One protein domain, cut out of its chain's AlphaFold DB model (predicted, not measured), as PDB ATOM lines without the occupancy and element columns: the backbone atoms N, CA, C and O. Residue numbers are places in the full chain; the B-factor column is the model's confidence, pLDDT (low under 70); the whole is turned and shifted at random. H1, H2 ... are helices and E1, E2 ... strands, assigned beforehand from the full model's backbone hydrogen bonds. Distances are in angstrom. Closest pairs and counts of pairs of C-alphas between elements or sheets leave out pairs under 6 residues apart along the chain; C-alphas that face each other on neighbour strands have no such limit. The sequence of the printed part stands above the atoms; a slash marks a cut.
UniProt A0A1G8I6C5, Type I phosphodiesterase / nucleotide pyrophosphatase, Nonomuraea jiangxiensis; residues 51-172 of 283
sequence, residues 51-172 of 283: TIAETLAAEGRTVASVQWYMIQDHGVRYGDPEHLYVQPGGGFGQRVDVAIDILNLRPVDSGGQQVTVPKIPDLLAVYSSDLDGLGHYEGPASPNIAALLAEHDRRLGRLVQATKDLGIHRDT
ATOM      1  N   THR A  51      51.814 -30.896  25.625       98.50
ATOM      2  CA  THR A  51      52.012 -30.201  26.892       98.50
ATOM      3  C   THR A  51      51.229 -30.856  28.021       98.50
ATOM      4  O   THR A  51      50.174 -31.443  27.814       98.50
ATOM      5  N   ILE A  52      51.668 -30.629  29.258       98.06
ATOM      6  CA  ILE A  52      50.939 -31.032  30.462       98.06
ATOM      7  C   ILE A  52      49.496 -30.507  30.481       98.06
ATOM      8  O   ILE A  52      48.609 -31.174  31.001       98.06
ATOM      9  N   ALA A  53      49.243 -29.326  29.906       98.38
ATOM     10  CA  ALA A  53      47.901 -28.763  29.817       98.38
ATOM     11  C   ALA A  53      47.021 -29.544  28.826       98.38
ATOM     12  O   ALA A  53      45.856 -29.786  29.124       98.38
ATOM     13  N   GLU A  54      47.573 -29.978  27.689       98.56
ATOM     14  CA  GLU A  54      46.872 -30.839  26.723       98.56
ATOM     15  C   GLU A  54      46.580 -32.220  27.314       98.56
ATOM     16  O   GLU A  54      45.442 -32.678  27.221       98.56
ATOM     17  N   THR A  55      47.557 -32.839  27.990       98.50
ATOM     18  CA  THR A  55      47.362 -34.132  28.666       98.50
ATOM     19  C   THR A  55      46.244 -34.042  29.712       98.50
ATOM     20  O   THR A  55      45.336 -34.870  29.729       98.50
ATOM     21  N   LEU A  56      46.261 -33.005  30.560       98.44
ATOM     22  CA  LEU A  56      45.226 -32.789  31.577       98.44
ATOM     23  C   LEU A  56      43.842 -32.559  30.955       98.44
ATOM     24  O   LEU A  56      42.865 -33.159  31.405       98.44
ATOM     25  N   ALA A  57      43.762 -31.747  29.899       97.62
ATOM     26  CA  ALA A  57      42.519 -31.516  29.170       97.62
ATOM     27  C   ALA A  57      41.954 -32.819  28.575       97.62
ATOM     28  O   ALA A  57      40.760 -33.097  28.694       97.62
ATOM     29  N   ALA A  58      42.812 -33.661  27.986       97.88
ATOM     30  CA  ALA A  58      42.424 -34.960  27.433       97.88
ATOM     31  C   ALA A  58      41.907 -35.940  28.505       97.88
ATOM     32  O   ALA A  58      41.052 -36.777  28.216       97.88
ATOM     33  N   GLU A  59      42.374 -35.808  29.749       98.06
ATOM     34  CA  GLU A  59      41.888 -36.565  30.911       98.06
ATOM     35  C   GLU A  59      40.651 -35.942  31.592       98.06
ATOM     36  O   GLU A  59      40.208 -36.419  32.642       98.06
ATOM     37  N   GLY A  60      40.075 -34.877  31.022       97.44
ATOM     38  CA  GLY A  60      38.904 -34.190  31.578       97.44
ATOM     39  C   GLY A  60      39.202 -33.372  32.841       97.44
ATOM     40  O   GLY A  60      38.312 -33.164  33.673       97.44
ATOM     41  N   ARG A  61      40.455 -32.941  33.023       98.56
ATOM     42  CA  ARG A  61      40.892 -32.061  34.118       98.56
ATOM     43  C   ARG A  61      40.823 -30.604  33.685       98.56
ATOM     44  O   ARG A  61      41.172 -30.275  32.557       98.56
ATOM     45  N   THR A  62      40.423 -29.718  34.595       98.69
ATOM     46  CA  THR A  62      40.352 -28.284  34.295       98.69
ATOM     47  C   THR A  62      41.698 -27.608  34.511       98.69
ATOM     48  O   THR A  62      42.395 -27.849  35.500       98.69
ATOM     49  N   VAL A  63      42.053 -26.710  33.598       98.81
ATOM     50  CA  VAL A  63      43.326 -25.989  33.614       98.81
ATOM     51  C   VAL A  63      43.051 -24.497  33.497       98.81
ATOM     52  O   VAL A  63      42.266 -24.069  32.658       98.81
ATOM     53  N   ALA A  64      43.722 -23.690  34.314       98.81
ATOM     54  CA  ALA A  64      43.756 -22.246  34.153       98.81
ATOM     55  C   ALA A  64      45.203 -21.750  34.069       98.81
ATOM     56  O   ALA A  64      46.062 -22.135  34.861       98.81
ATOM     57  N   SER A  65      45.475 -20.858  33.124       98.75
ATOM     58  CA  SER A  65      46.782 -20.241  32.919       98.75
ATOM     59  C   SER A  65      46.669 -18.727  32.973       98.75
ATOM     60  O   SER A  65      46.061 -18.090  32.113       98.75
ATOM     61  N   VAL A  66      47.310 -18.144  33.981       98.81
ATOM     62  CA  VAL A  66      47.494 -16.706  34.126       98.81
ATOM     63  C   VAL A  66      48.821 -16.320  33.489       98.81
ATOM     64  O   VAL A  66      49.885 -16.322  34.119       98.81
ATOM     65  N   GLN A  67      48.739 -15.980  32.204       97.94
ATOM     66  CA  GLN A  67      49.818 -15.438  31.383       97.94
ATOM     67  C   GLN A  67      51.053 -16.348  31.244       97.94
ATOM     68  O   GLN A  67      52.096 -15.896  30.761       97.94
ATOM     69  N   TRP A  68      50.966 -17.641  31.583       97.50
ATOM     70  CA  TRP A  68      51.985 -18.596  31.149       97.50
ATOM     71  C   TRP A  68      51.758 -18.926  29.676       97.50
ATOM     72  O   TRP A  68      51.147 -19.921  29.298       97.50
ATOM     73  N   TYR A  69      52.221 -18.011  28.831       95.94
ATOM     74  CA  TYR A  69      51.853 -17.942  27.421       95.94
ATOM     75  C   TYR A  69      52.345 -19.113  26.568       95.94
ATOM     76  O   TYR A  69      51.974 -19.196  25.400       95.94
ATOM     77  N   MET A  70      53.229 -19.966  27.096       96.69
ATOM     78  CA  MET A  70      53.759 -21.092  26.331       96.69
ATOM     79  C   MET A  70      52.706 -22.159  26.066       96.69
ATOM     80  O   MET A  70      52.738 -22.775  25.012       96.69
ATOM     81  N   ILE A  71      51.752 -22.309  26.982       97.31
ATOM     82  CA  ILE A  71      50.631 -23.234  26.824       97.31
ATOM     83  C   ILE A  71      49.392 -22.563  26.205       97.31
ATOM     84  O   ILE A  71      48.344 -23.186  26.100       97.31
ATOM     85  N   GLN A  72      49.482 -21.292  25.786       97.44
ATOM     86  CA  GLN A  72      48.378 -20.649  25.067       97.44
ATOM     87  C   GLN A  72      48.142 -21.384  23.741       97.44
ATOM     88  O   GLN A  72      49.065 -21.508  22.941       97.44
ATOM     89  N   ASP A  73      46.903 -21.820  23.526       97.12
ATOM     90  CA  ASP A  73      46.444 -22.653  22.409       97.12
ATOM     91  C   ASP A  73      47.074 -24.062  22.377       97.12
ATOM     92  O   ASP A  73      46.927 -24.795  21.403       97.12
ATOM     93  N   HIS A  74      47.697 -24.462  23.491       97.44
ATOM     94  CA  HIS A  74      48.230 -25.795  23.777       97.44
ATOM     95  C   HIS A  74      47.644 -26.278  25.108       97.44
ATOM     96  O   HIS A  74      48.299 -26.262  26.148       97.44
ATOM     97  N   GLY A  75      46.358 -26.633  25.086       97.19
ATOM     98  CA  GLY A  75      45.626 -27.131  26.257       97.19
ATOM     99  C   GLY A  75      44.898 -26.059  27.067       97.19
ATOM    100  O   GLY A  75      44.091 -26.409  27.917       97.19
ATOM    101  N   VAL A  76      45.117 -24.771  26.784       98.56
ATOM    102  CA  VAL A  76      44.292 -23.654  27.283       98.56
ATOM    103  C   VAL A  76      44.057 -22.616  26.191       98.56
ATOM    104  O   VAL A  76      44.922 -22.411  25.344       98.56
ATOM    105  N   ARG A  77      42.919 -21.917  26.207       98.44
ATOM    106  CA  ARG A  77      42.617 -20.837  25.250       98.44
ATOM    107  C   ARG A  77      41.767 -19.740  25.881       98.44
ATOM    108  O   ARG A  77      41.127 -19.943  26.912       98.44
ATOM    109  N   TYR A  78      41.755 -18.565  25.257       98.62
ATOM    110  CA  TYR A  78      40.850 -17.501  25.683       98.62
ATOM    111  C   TYR A  78      39.390 -17.949  25.531       98.62
ATOM    112  O   TYR A  78      39.019 -18.541  24.517       98.62
ATOM    113  N   GLY A  79      38.560 -17.641  26.524       98.50
ATOM    114  CA  GLY A  79      37.111 -17.839  26.479       98.50
ATOM    115  C   GLY A  79      36.642 -19.227  26.917       98.50
ATOM    116  O   GLY A  79      35.443 -19.403  27.119       98.50
ATOM    117  N   ASP A  80      37.547 -20.198  27.083       98.56
ATOM    118  CA  ASP A  80      37.201 -21.544  27.555       98.56
ATOM    119  C   ASP A  80      37.167 -21.583  29.094       98.56
ATOM    120  O   ASP A  80      38.210 -21.393  29.717       98.56
ATOM    121  N   PRO A  81      36.009 -21.825  29.733       98.38
ATOM    122  CA  PRO A  81      35.915 -21.886  31.189       98.38
ATOM    123  C   PRO A  81      36.580 -23.127  31.811       98.38
ATOM    124  O   PRO A  81      36.972 -23.070  32.974       98.38
ATOM    125  N   GLU A  82      36.720 -24.237  31.083       98.69
ATOM    126  CA  GLU A  82      37.372 -25.460  31.577       98.69
ATOM    127  C   GLU A  82      38.887 -25.446  31.343       98.69
ATOM    128  O   GLU A  82      39.642 -26.004  32.142       98.69
ATOM    129  N   HIS A  83      39.328 -24.762  30.285       98.75
ATOM    130  CA  HIS A  83      40.719 -24.698  29.830       98.75
ATOM    131  C   HIS A  83      41.149 -23.244  29.606       98.75
ATOM    132  O   HIS A  83      41.476 -22.815  28.495       98.75
ATOM    133  N   LEU A  84      41.097 -22.457  30.675       98.88
ATOM    134  CA  LEU A  84      41.137 -21.005  30.620       98.88
ATOM    135  C   LEU A  84      42.555 -20.460  30.432       98.88
ATOM    136  O   LEU A  84      43.445 -20.710  31.241       98.88
ATOM    137  N   TYR A  85      42.750 -19.616  29.421       98.88
ATOM    138  CA  TYR A  85      43.919 -18.741  29.320       98.88
ATOM    139  C   TYR A  85      43.524 -17.277  29.541       98.88
ATOM    140  O   TYR A  85      42.602 -16.781  28.897       98.88
ATOM    141  N   VAL A  86      44.256 -16.566  30.402       98.75
ATOM    142  CA  VAL A  86      44.100 -15.117  30.623       98.75
ATOM    143  C   VAL A  86      45.441 -14.396  30.540       98.75
ATOM    144  O   VAL A  86      46.490 -14.948  30.877       98.75
ATOM    145  N   GLN A  87      45.420 -13.130  30.121       97.88
ATOM    146  CA  GLN A  87      46.621 -12.303  29.983       97.88
ATOM    147  C   GLN A  87      46.366 -10.876  30.489       97.88
ATOM    148  O   GLN A  87      46.230  -9.951  29.687       97.88
ATOM    149  N   PRO A  88      46.324 -10.669  31.816       96.81
ATOM    150  CA  PRO A  88      46.031  -9.356  32.391       96.81
ATOM    151  C   PRO A  88      47.132  -8.310  32.140       96.81
ATOM    152  O   PRO A  88      46.914  -7.117  32.353       96.81
ATOM    153  N   GLY A  89      48.320  -8.732  31.692       93.88
ATOM    154  CA  GLY A  89      49.474  -7.853  31.561       93.88
ATOM    155  C   GLY A  89      50.077  -7.519  32.925       93.88
ATOM    156  O   GLY A  89      50.023  -8.322  33.857       93.88
ATOM    157  N   GLY A  90      50.713  -6.350  33.008       93.81
ATOM    158  CA  GLY A  90      51.294  -5.829  34.246       93.81
ATOM    159  C   GLY A  90      52.332  -6.741  34.906       93.81
ATOM    160  O   GLY A  90      52.902  -7.638  34.274       93.81
ATOM    161  N   GLY A  91      52.594  -6.461  36.184       96.06
ATOM    162  CA  GLY A  91      53.529  -7.214  37.019       96.06
ATOM    163  C   GLY A  91      52.889  -8.401  37.739       96.06
ATOM    164  O   GLY A  91      51.673  -8.614  37.692       96.06
ATOM    165  N   PHE A  92      53.707  -9.156  38.468       97.88
ATOM    166  CA  PHE A  92      53.306 -10.377  39.165       97.88
ATOM    167  C   PHE A  92      52.137 -10.174  40.131       97.88
ATOM    168  O   PHE A  92      51.270 -11.036  40.228       97.88
ATOM    169  N   GLY A  93      52.063  -9.021  40.805       97.94
ATOM    170  CA  GLY A  93      50.966  -8.715  41.727       97.94
ATOM    171  C   GLY A  93      49.584  -8.778  41.070       97.94
ATOM    172  O   GLY A  93      48.698  -9.426  41.613       97.94
ATOM    173  N   GLN A  94      49.435  -8.200  39.874       98.00
ATOM    174  CA  GLN A  94      48.174  -8.220  39.123       98.00
ATOM    175  C   GLN A  94      47.812  -9.641  38.669       98.00
ATOM    176  O   GLN A  94      46.650 -10.036  38.686       98.00
ATOM    177  N   ARG A  95      48.814 -10.437  38.292       98.44
ATOM    178  CA  ARG A  95      48.620 -11.839  37.895       98.44
ATOM    179  C   ARG A  95      48.225 -12.707  39.091       98.44
ATOM    180  O   ARG A  95      47.370 -13.573  38.957       98.44
ATOM    181  N   VAL A  96      48.781 -12.434  40.269       98.75
ATOM    182  CA  VAL A  96      48.341 -13.051  41.528       98.75
ATOM    183  C   VAL A  96      46.903 -12.661  41.866       98.75
ATOM    184  O   VAL A  96      46.145 -13.526  42.288       98.75
ATOM    185  N   ASP A  97      46.506 -11.403  41.663       98.75
ATOM    186  CA  ASP A  97      45.125 -10.974  41.912       98.75
ATOM    187  C   ASP A  97      44.133 -11.759  41.036       98.75
ATOM    188  O   ASP A  97      43.188 -12.346  41.559       98.75
ATOM    189  N   VAL A  98      44.423 -11.889  39.737       98.81
ATOM    190  CA  VAL A  98      43.618 -12.702  38.805       98.81
ATOM    191  C   VAL A  98      43.622 -14.187  39.180       98.81
ATOM    192  O   VAL A  98      42.589 -14.846  39.109       98.81
ATOM    193  N   ALA A  99      44.758 -14.733  39.623       98.88
ATOM    194  CA  ALA A  99      44.829 -16.112  40.107       98.88
ATOM    195  C   ALA A  99      43.931 -16.336  41.339       98.88
ATOM    196  O   ALA A  99      43.234 -17.345  41.420       98.88
ATOM    197  N   ILE A 100      43.902 -15.382  42.275       98.94
ATOM    198  CA  ILE A 100      43.014 -15.419  43.445       98.94
ATOM    199  C   ILE A 100      41.545 -15.309  43.012       98.94
ATOM    200  O   ILE A 100      40.705 -16.014  43.574       98.94
ATOM    201  N   ASP A 101      41.223 -14.476  42.021       98.88
ATOM    202  CA  ASP A 101      39.870 -14.391  41.457       98.88
ATOM    203  C   ASP A 101      39.414 -15.732  40.871       98.88
ATOM    204  O   ASP A 101      38.324 -16.197  41.207       98.88
ATOM    205  N   ILE A 102      40.276 -16.400  40.097       98.88
ATOM    206  CA  ILE A 102      40.015 -17.740  39.547       98.88
ATOM    207  C   ILE A 102      39.761 -18.756  40.668       98.88
ATOM    208  O   ILE A 102      38.773 -19.485  40.615       98.88
ATOM    209  N   LEU A 103      40.603 -18.784  41.710       98.81
ATOM    210  CA  LEU A 103      40.424 -19.693  42.853       98.81
ATOM    211  C   LEU A 103      39.102 -19.455  43.600       98.81
ATOM    212  O   LEU A 103      38.510 -20.396  44.121       98.81
ATOM    213  N   ASN A 104      38.620 -18.211  43.635       98.81
ATOM    214  CA  ASN A 104      37.345 -17.838  44.254       98.81
ATOM    215  C   ASN A 104      36.146 -17.939  43.294       98.81
ATOM    216  O   ASN A 104      35.062 -17.463  43.633       98.81
ATOM    217  N   LEU A 105      36.325 -18.522  42.102       98.75
ATOM    218  CA  LEU A 105      35.292 -18.639  41.065       98.75
ATOM    219  C   LEU A 105      34.687 -17.280  40.669       98.75
ATOM    220  O   LEU A 105      33.518 -17.180  40.289       98.75
ATOM    221  N   ARG A 106      35.480 -16.208  40.764       98.81
ATOM    222  CA  ARG A 106      35.076 -14.877  40.308       98.81
ATOM    223  C   ARG A 106      35.337 -14.736  38.804       98.81
ATOM    224  O   ARG A 106      36.312 -15.301  38.310       98.81
ATOM    225  N   PRO A 107      34.490 -13.996  38.065       98.62
ATOM    226  CA  PRO A 107      34.723 -13.745  36.647       98.62
ATOM    227  C   PRO A 107      36.033 -12.985  36.415       98.62
ATOM    228  O   PRO A 107      36.286 -11.981  37.082       98.62
ATOM    229  N   VAL A 108      36.819 -13.414  35.427       98.81
ATOM    230  CA  VAL A 108      38.073 -12.768  35.006       98.81
ATOM    231  C   VAL A 108      38.054 -12.440  33.514       98.81
ATOM    232  O   VAL A 108      37.399 -13.134  32.736       98.81
ATOM    233  N   ASP A 109      38.776 -11.391  33.115       98.62
ATOM    234  CA  ASP A 109      38.895 -11.009  31.705       98.62
ATOM    235  C   ASP A 109      39.799 -11.986  30.947       98.62
ATOM    236  O   ASP A 109      40.981 -12.169  31.252       98.62
ATOM    237  N   SER A 110      39.225 -12.590  29.918       98.62
ATOM    238  CA  SER A 110      39.855 -13.546  29.029       98.62
ATOM    239  C   SER A 110      39.757 -13.042  27.591       98.62
ATOM    240  O   SER A 110      38.969 -13.546  26.792       98.62
ATOM    241  N   GLY A 111      40.573 -12.044  27.251       96.50
ATOM    242  CA  GLY A 111      40.632 -11.508  25.889       96.50
ATOM    243  C   GLY A 111      39.427 -10.637  25.523       96.50
ATOM    244  O   GLY A 111      39.005 -10.632  24.368       96.50
ATOM    245  N   GLY A 112      38.867  -9.910  26.494       97.38
ATOM    246  CA  GLY A 112      37.666  -9.083  26.345       97.38
ATOM    247  C   GLY A 112      36.369  -9.785  26.759       97.38
ATOM    248  O   GLY A 112      35.308  -9.162  26.729       97.38
ATOM    249  N   GLN A 113      36.433 -11.064  27.138       98.06
ATOM    250  CA  GLN A 113      35.295 -11.843  27.619       98.06
ATOM    251  C   GLN A 113      35.451 -12.136  29.113       98.06
ATOM    252  O   GLN A 113      36.454 -12.708  29.527       98.06
ATOM    253  N   GLN A 114      34.425 -11.828  29.909       98.56
ATOM    254  CA  GLN A 114      34.369 -12.254  31.308       98.56
ATOM    255  C   GLN A 114      34.058 -13.752  31.381       98.56
ATOM    256  O   GLN A 114      33.012 -14.193  30.901       98.56
ATOM    257  N   VAL A 115      34.958 -14.522  31.988       98.81
ATOM    258  CA  VAL A 115      34.835 -15.978  32.122       98.81
ATOM    259  C   VAL A 115      34.958 -16.370  33.587       98.81
ATOM    260  O   VAL A 115      35.841 -15.891  34.295       98.81
ATOM    261  N   THR A 116      34.085 -17.267  34.031       98.81
ATOM    262  CA  THR A 116      34.176 -17.932  35.332       98.81
ATOM    263  C   THR A 116      34.475 -19.402  35.090       98.81
ATOM    264  O   THR A 116      33.766 -20.057  34.328       98.81
ATOM    265  N   VAL A 117      35.519 -19.921  35.735       98.81
ATOM    266  CA  VAL A 117      35.819 -21.358  35.721       98.81
ATOM    267  C   VAL A 117      34.721 -22.133  36.468       98.81
ATOM    268  O   VAL A 117      34.182 -21.621  37.451       98.81
ATOM    269  N   PRO A 118      34.364 -23.364  36.056       98.44
ATOM    270  CA  PRO A 118      33.238 -24.094  36.645       98.44
ATOM    271  C   PRO A 118      33.548 -24.657  38.039       98.44
ATOM    272  O   PRO A 118      32.641 -24.993  38.797       98.44
ATOM    273  N   LYS A 119      34.836 -24.783  38.369       98.56
ATOM    274  CA  LYS A 119      35.369 -25.263  39.644       98.56
ATOM    275  C   LYS A 119      36.788 -24.725  39.832       98.56
ATOM    276  O   LYS A 119      37.379 -24.198  38.890       98.56
ATOM    277  N   ILE A 120      37.346 -24.903  41.029       98.62
ATOM    278  CA  ILE A 120      38.767 -24.636  41.275       98.62
ATOM    279  C   ILE A 120      39.584 -25.499  40.292       98.62
ATOM    280  O   ILE A 120      39.342 -26.709  40.244       98.62
ATOM    281  N   PRO A 121      40.480 -24.908  39.476       98.56
ATOM    282  CA  PRO A 121      41.227 -25.650  38.464       98.56
ATOM    283  C   PRO A 121      42.075 -26.776  39.059       98.56
ATOM    284  O   PRO A 121      42.717 -26.574  40.089       98.56
ATOM    285  N   ASP A 122      42.124 -27.926  38.383       98.69
ATOM    286  CA  ASP A 122      43.022 -29.031  38.748       98.69
ATOM    287  C   ASP A 122      44.504 -28.624  38.546       98.69
ATOM    288  O   ASP A 122      45.380 -29.058  39.294       98.69
ATOM    289  N   LEU A 123      44.782 -27.731  37.581       98.62
ATOM    290  CA  LEU A 123      46.066 -27.035  37.417       98.62
ATOM    291  C   LEU A 123      45.854 -25.521  37.274       98.62
ATOM    292  O   LEU A 123      45.128 -25.066  36.391       98.62
ATOM    293  N   LEU A 124      46.563 -24.735  38.088       98.81
ATOM    294  CA  LEU A 124      46.656 -23.278  37.963       98.81
ATOM    295  C   LEU A 124      48.109 -22.861  37.708       98.81
ATOM    296  O   LEU A 124      48.954 -22.949  38.598       98.81
ATOM    297  N   ALA A 125      48.395 -22.368  36.505       98.56
ATOM    298  CA  ALA A 125      49.700 -21.821  36.150       98.56
ATOM    299  C   ALA A 125      49.706 -20.292  36.276       98.56
ATOM    300  O   ALA A 125      48.829 -19.622  35.740       98.56
ATOM    301  N   VAL A 126      50.713 -19.721  36.941       98.50
ATOM    302  CA  VAL A 126      50.862 -18.264  37.106       98.50
ATOM    303  C   VAL A 126      52.285 -17.858  36.742       98.50
ATOM    304  O   VAL A 126      53.246 -18.344  37.331       98.50
ATOM    305  N   TYR A 127      52.431 -16.958  35.771       97.62
ATOM    306  CA  TYR A 127      53.738 -16.545  35.252       97.62
ATOM    307  C   TYR A 127      54.143 -15.143  35.729       97.62
ATOM    308  O   TYR A 127      53.327 -14.226  35.717       97.62
ATOM    309  N   SER A 128      55.428 -14.928  36.036       96.81
ATOM    310  CA  SER A 128      56.027 -13.599  36.252       96.81
ATOM    311  C   SER A 128      57.151 -13.328  35.250       96.81
ATOM    312  O   SER A 128      57.972 -14.200  34.985       96.81
ATOM    313  N   SER A 129      57.204 -12.101  34.724       95.50
ATOM    314  CA  SER A 129      58.289 -11.609  33.855       95.50
ATOM    315  C   SER A 129      59.207 -10.602  34.557       95.50
ATOM    316  O   SER A 129      60.155 -10.106  33.956       95.50
ATOM    317  N   ASP A 130      58.902 -10.241  35.803       96.94
ATOM    318  CA  ASP A 130      59.382  -8.985  36.385       96.94
ATOM    319  C   ASP A 130      60.875  -9.046  36.729       96.94
ATOM    320  O   ASP A 130      61.617  -8.114  36.429       96.94
ATOM    321  N   LEU A 131      61.330 -10.161  37.317       94.94
ATOM    322  CA  LEU A 131      62.737 -10.366  37.685       94.94
ATOM    323  C   LEU A 131      63.649 -10.450  36.461       94.94
ATOM    324  O   LEU A 131      64.749  -9.900  36.476       94.94
ATOM    325  N   ASP A 132      63.182 -11.107  35.400       93.56
ATOM    326  CA  ASP A 132      63.908 -11.179  34.136       93.56
ATOM    327  C   ASP A 132      64.027  -9.786  33.503       93.56
ATOM    328  O   ASP A 132      65.132  -9.327  33.203       93.56
ATOM    329  N   GLY A 133      62.907  -9.056  33.418       93.38
ATOM    330  CA  GLY A 133      62.878  -7.684  32.912       93.38
ATOM    331  C   GLY A 133      63.801  -6.741  33.690       93.38
ATOM    332  O   GLY A 133      64.585  -6.005  33.085       93.38
ATOM    333  N   LEU A 134      63.773  -6.804  35.025       94.75
ATOM    334  CA  LEU A 134      64.654  -6.004  35.876       94.75
ATOM    335  C   LEU A 134      66.126  -6.399  35.698       94.75
ATOM    336  O   LEU A 134      66.986  -5.531  35.555       94.75
ATOM    337  N   GLY A 135      66.424  -7.699  35.647       92.56
ATOM    338  CA  GLY A 135      67.779  -8.202  35.428       92.56
ATOM    339  C   GLY A 135      68.342  -7.828  34.054       92.56
ATOM    340  O   GLY A 135      69.538  -7.564  33.931       92.56
ATOM    341  N   HIS A 136      67.498  -7.743  33.024       89.88
ATOM    342  CA  HIS A 136      67.879  -7.205  31.719       89.88
ATOM    343  C   HIS A 136      68.163  -5.700  31.754       89.88
ATOM    344  O   HIS A 136      69.090  -5.251  31.077       89.88
ATOM    345  N   TYR A 137      67.392  -4.936  32.531       90.94
ATOM    346  CA  TYR A 137      67.514  -3.481  32.600       90.94
ATOM    347  C   TYR A 137      68.694  -3.016  33.470       90.94
ATOM    348  O   TYR A 137      69.461  -2.147  33.057       90.94
ATOM    349  N   GLU A 138      68.873  -3.613  34.649       92.56
ATOM    350  CA  GLU A 138      69.841  -3.151  35.659       92.56
ATOM    351  C   GLU A 138      71.014  -4.117  35.882       92.56
ATOM    352  O   GLU A 138      72.029  -3.745  36.474       92.56
ATOM    353  N   GLY A 139      70.905  -5.352  35.389       90.19
ATOM    354  CA  GLY A 139      71.882  -6.413  35.612       90.19
ATOM    355  C   GLY A 139      71.603  -7.253  36.868       90.19
ATOM    356  O   GLY A 139      70.891  -6.829  37.780       90.19
ATOM    357  N   PRO A 140      72.197  -8.460  36.960       89.56
ATOM    358  CA  PRO A 140      71.906  -9.419  38.034       89.56
ATOM    359  C   PRO A 140      72.357  -8.976  39.431       89.56
ATOM    360  O   PRO A 140      71.891  -9.529  40.417       89.56
ATOM    361  N   ALA A 141      73.279  -8.015  39.527       91.00
ATOM    362  CA  ALA A 141      73.807  -7.515  40.796       91.00
ATOM    363  C   ALA A 141      73.058  -6.274  41.314       91.00
ATOM    364  O   ALA A 141      73.517  -5.637  42.263       91.00
ATOM    365  N   SER A 142      71.945  -5.891  40.679       93.56
ATOM    366  CA  SER A 142      71.178  -4.731  41.124       93.56
ATOM    367  C   SER A 142      70.601  -4.949  42.532       93.56
ATOM    368  O   SER A 142      69.993  -5.993  42.786       93.56
ATOM    369  N   PRO A 143      70.696  -3.958  43.444       93.19
ATOM    370  CA  PRO A 143      70.046  -4.034  44.752       93.19
ATOM    371  C   PRO A 143      68.511  -4.095  44.648       93.19
ATOM    372  O   PRO A 143      67.857  -4.615  45.553       93.19
ATOM    373  N   ASN A 144      67.928  -3.633  43.535       96.81
ATOM    374  CA  ASN A 144      66.482  -3.676  43.307       96.81
ATOM    375  C   ASN A 144      65.965  -5.104  43.071       96.81
ATOM    376  O   ASN A 144      64.784  -5.362  43.299       96.81
ATOM    377  N   ILE A 145      66.832  -6.049  42.680       95.81
ATOM    378  CA  ILE A 145      66.462  -7.468  42.537       95.81
ATOM    379  C   ILE A 145      65.996  -8.030  43.883       95.81
ATOM    380  O   ILE A 145      64.960  -8.685  43.944       95.81
ATOM    381  N   ALA A 146      66.705  -7.725  44.974       95.31
ATOM    382  CA  ALA A 146      66.329  -8.183  46.311       95.31
ATOM    383  C   ALA A 146      64.989  -7.580  46.769       95.31
ATOM    384  O   ALA A 146      64.147  -8.287  47.323       95.31
ATOM    385  N   ALA A 147      64.763  -6.292  46.492       96.56
ATOM    386  CA  ALA A 147      63.501  -5.627  46.811       96.56
ATOM    387  C   ALA A 147      62.319  -6.226  46.027       96.56
ATOM    388  O   ALA A 147      61.260  -6.481  46.608       96.56
ATOM    389  N   LEU A 148      62.508  -6.499  44.732       97.31
ATOM    390  CA  LEU A 148      61.490  -7.119  43.885       97.31
ATOM    391  C   LEU A 148      61.224  -8.581  44.271       97.31
ATOM    392  O   LEU A 148      60.069  -9.002  44.278       97.31
ATOM    393  N   LEU A 149      62.255  -9.338  44.656       96.44
ATOM    394  CA  LEU A 149      62.102 -10.691  45.202       96.44
ATOM    395  C   LEU A 149      61.263 -10.695  46.481       96.44
ATOM    396  O   LEU A 149      60.330 -11.484  46.590       96.44
ATOM    397  N   ALA A 150      61.542  -9.786  47.418       97.75
ATOM    398  CA  ALA A 150      60.749  -9.658  48.641       97.75
ATOM    399  C   ALA A 150      59.289  -9.269  48.345       97.75
ATOM    400  O   ALA A 150      58.372  -9.680  49.052       97.75
ATOM    401  N   GLU A 151      59.052  -8.482  47.294       97.81
ATOM    402  CA  GLU A 151      57.699  -8.203  46.818       97.81
ATOM    403  C   GLU A 151      57.037  -9.444  46.212       97.81
ATOM    404  O   GLU A 151      55.887  -9.731  46.538       97.81
ATOM    405  N   HIS A 152      57.743 -10.219  45.386       97.94
ATOM    406  CA  HIS A 152      57.228 -11.480  44.846       97.94
ATOM    407  C   HIS A 152      56.880 -12.485  45.942       97.94
ATOM    408  O   HIS A 152      55.818 -13.097  45.865       97.94
ATOM    409  N   ASP A 153      57.707 -12.598  46.980       98.38
ATOM    410  CA  ASP A 153      57.432 -13.432  48.152       98.38
ATOM    411  C   ASP A 153      56.114 -13.030  48.836       98.38
ATOM    412  O   ASP A 153      55.227 -13.864  49.025       98.38
ATOM    413  N   ARG A 154      55.896 -11.727  49.074       98.62
ATOM    414  CA  ARG A 154      54.618 -11.223  49.613       98.62
ATOM    415  C   ARG A 154      53.425 -11.549  48.714       98.62
ATOM    416  O   ARG A 154      52.357 -11.907  49.213       98.62
ATOM    417  N   ARG A 155      53.572 -11.412  47.391       98.31
ATOM    418  CA  ARG A 155      52.496 -11.729  46.433       98.31
ATOM    419  C   ARG A 155      52.203 -13.227  46.407       98.31
ATOM    420  O   ARG A 155      51.037 -13.605  46.489       98.31
ATOM    421  N   LEU A 156      53.230 -14.071  46.393       98.19
ATOM    422  CA  LEU A 156      53.077 -15.520  46.513       98.19
ATOM    423  C   LEU A 156      52.384 -15.896  47.829       98.19
ATOM    424  O   LEU A 156      51.461 -16.705  47.820       98.19
ATOM    425  N   GLY A 157      52.747 -15.244  48.936       98.69
ATOM    426  CA  GLY A 157      52.090 -15.417  50.231       98.69
ATOM    427  C   GLY A 157      50.581 -15.161  50.186       98.69
ATOM    428  O   GLY A 157      49.823 -15.914  50.793       98.69
ATOM    429  N   ARG A 158      50.116 -14.165  49.414       98.75
ATOM    430  CA  ARG A 158      48.675 -13.915  49.199       98.75
ATOM    431  C   ARG A 158      47.994 -15.051  48.438       98.75
ATOM    432  O   ARG A 158      46.894 -15.445  48.814       98.75
ATOM    433  N   LEU A 159      48.641 -15.589  47.404       98.69
ATOM    434  CA  LEU A 159      48.106 -16.726  46.652       98.69
ATOM    435  C   LEU A 159      48.013 -17.979  47.536       98.69
ATOM    436  O   LEU A 159      46.973 -18.629  47.580       98.69
ATOM    437  N   VAL A 160      49.067 -18.274  48.305       98.69
ATOM    438  CA  VAL A 160      49.073 -19.377  49.279       98.69
ATOM    439  C   VAL A 160      47.997 -19.164  50.344       98.69
ATOM    440  O   VAL A 160      47.299 -20.111  50.701       98.69
ATOM    441  N   GLN A 161      47.811 -17.938  50.840       98.81
ATOM    442  CA  GLN A 161      46.756 -17.644  51.810       98.81
ATOM    443  C   GLN A 161      45.360 -17.907  51.232       98.81
ATOM    444  O   GLN A 161      44.566 -18.560  51.901       98.81
ATOM    445  N   ALA A 162      45.095 -17.538  49.975       98.81
ATOM    446  CA  ALA A 162      43.815 -17.836  49.327       98.81
ATOM    447  C   ALA A 162      43.504 -19.346  49.307       98.81
ATOM    448  O   ALA A 162      42.366 -19.743  49.542       98.81
ATOM    449  N   THR A 163      44.511 -20.209  49.119       98.75
ATOM    450  CA  THR A 163      44.307 -21.671  49.210       98.75
ATOM    451  C   THR A 163      43.950 -22.144  50.624       98.75
ATOM    452  O   THR A 163      43.223 -23.124  50.779       98.75
ATOM    453  N   LYS A 164      44.436 -21.462  51.673       98.81
ATOM    454  CA  LYS A 164      44.081 -21.766  53.072       98.81
ATOM    455  C   LYS A 164      42.659 -21.324  53.376       98.81
ATOM    456  O   LYS A 164      41.918 -22.086  53.986       98.81
ATOM    457  N   ASP A 165      42.292 -20.132  52.915       98.75
ATOM    458  CA  ASP A 165      40.960 -19.557  53.112       98.75
ATOM    459  C   ASP A 165      39.879 -20.415  52.432       98.75
ATOM    460  O   ASP A 165      38.791 -20.589  52.973       98.75
ATOM    461  N   LEU A 166      40.211 -21.024  51.288       98.56
ATOM    462  CA  LEU A 166      39.354 -21.974  50.563       98.56
ATOM    463  C   LEU A 166      39.409 -23.411  51.112       98.56
ATOM    464  O   LEU A 166      38.707 -24.284  50.609       98.56
ATOM    465  N   GLY A 167      40.250 -23.686  52.113       98.56
ATOM    466  CA  GLY A 167      40.389 -25.013  52.717       98.56
ATOM    467  C   GLY A 167      41.151 -26.050  51.880       98.56
ATOM    468  O   GLY A 167      41.275 -27.186  52.322       98.56
ATOM    469  N   ILE A 168      41.711 -25.677  50.723       98.50
ATOM    470  CA  ILE A 168      42.390 -26.599  49.789       98.50
ATOM    471  C   ILE A 168      43.909 -26.692  49.997       98.50
ATOM    472  O   ILE A 168      44.571 -27.510  49.366       98.50
ATOM    473  N   HIS A 169      44.496 -25.862  50.868       98.62
ATOM    474  CA  HIS A 169      45.954 -25.769  51.035       98.62
ATOM    475  C   HIS A 169      46.639 -27.117  51.311       98.62
ATOM    476  O   HIS A 169      47.753 -27.342  50.850       98.62
ATOM    477  N   ARG A 170      46.012 -28.011  52.091       98.00
ATOM    478  CA  ARG A 170      46.596 -29.330  52.409       98.00
ATOM    479  C   ARG A 170      46.588 -30.293  51.222       98.00
ATOM    480  O   ARG A 170      47.437 -31.176  51.181       98.00
ATOM    481  N   ASP A 171      45.690 -30.068  50.272       97.38
ATOM    482  CA  ASP A 171      45.517 -30.875  49.065       97.38
ATOM    483  C   ASP A 171      46.157 -30.204  47.834       97.38
ATOM    484  O   ASP A 171      46.020 -30.681  46.712       97.38
ATOM    485  N   THR A 172      46.867 -29.086  48.034       98.31
ATOM    486  CA  THR A 172      47.512 -28.316  46.964       98.31
ATOM    487  C   THR A 172      49.018 -28.560  46.953       98.31
ATOM    488  O   THR A 172      49.709 -28.316  47.943       98.31
TER     489      THR A 172
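This is residues 51 to 172 of the 283 residues of the protein "Type I phosphodiesterase / nucleotide pyrophosphatase" of Nonomuraea jiangxiensis (UniProt A0A1G8I6C5). A small sheet of three short strands has H2 over one face and H1 on the other, near where the strands begin. The long helix H4 lies side by side with H2, off the sheet, and folds back from H3 as a helical hairpin whose turn is at one end of the longest axis. The 122 printed residues hold four named helices and three named strands, in the order H1 E1 E2 H2 E3 H3 H4; the sheet, E2 E1 E3, is parallel, and the class is mostly helix. The whole is compact, with a radius of gyration of the C-alphas of 15.1 A and spans of 45 by 31 by 26 A.

H1, residues 52 to 58, is on the sheet at a height of 7.9 A, over none of its strands. E1, residues 63 to 66, is the inner strand, parallel to E2, residues 83 to 86, with N 65 and O 84 2.8 A apart, within hydrogen-bond range. H2, residues 92 to 103, is on the opposite face from H1, over E1 and only just over E3, residues 123 to 126, with 3 C-alphas on it. E3 is parallel to E1, with N 64 and O 123 2.9 A apart. E2, H2 and E3 form a split strand-helix-strand unit, with E1 between its two strands and a right-handed crossover. H3, residues 130 to 138, and H4, residues 143 to 165, form a hairpin; H4 touches H3 with residues 144 to 149 alone, closest at the C-alphas of Leu 131 and Ile 145, 6.8 A. H4 touches H2 the same way at a shallow tilt of 8 degrees, closest at the C-alphas of Gly 93 and Arg 155, 5.8 A. Each O i to N i+4 pair is within hydrogen-bond range in H1, H2 and H3, and 18 of 19 in H4.

H1 begins at C-alpha 52, (50.939, -31.032, 30.462). H2 is 16.3 A long and H4 34.0 A, ending at C-alpha 165, (40.960, -19.557, 53.112).

The C-alphas of Gly 60 and Pro 143, the two farthest apart, are 45.3 A apart. The links E1 to E2 and H2 to E3 are long; in the latter, residues 108 to 109 pair antiparallel with 114 to 115. The printed part has no cut, and no printed residue is under 70 in pLDDT.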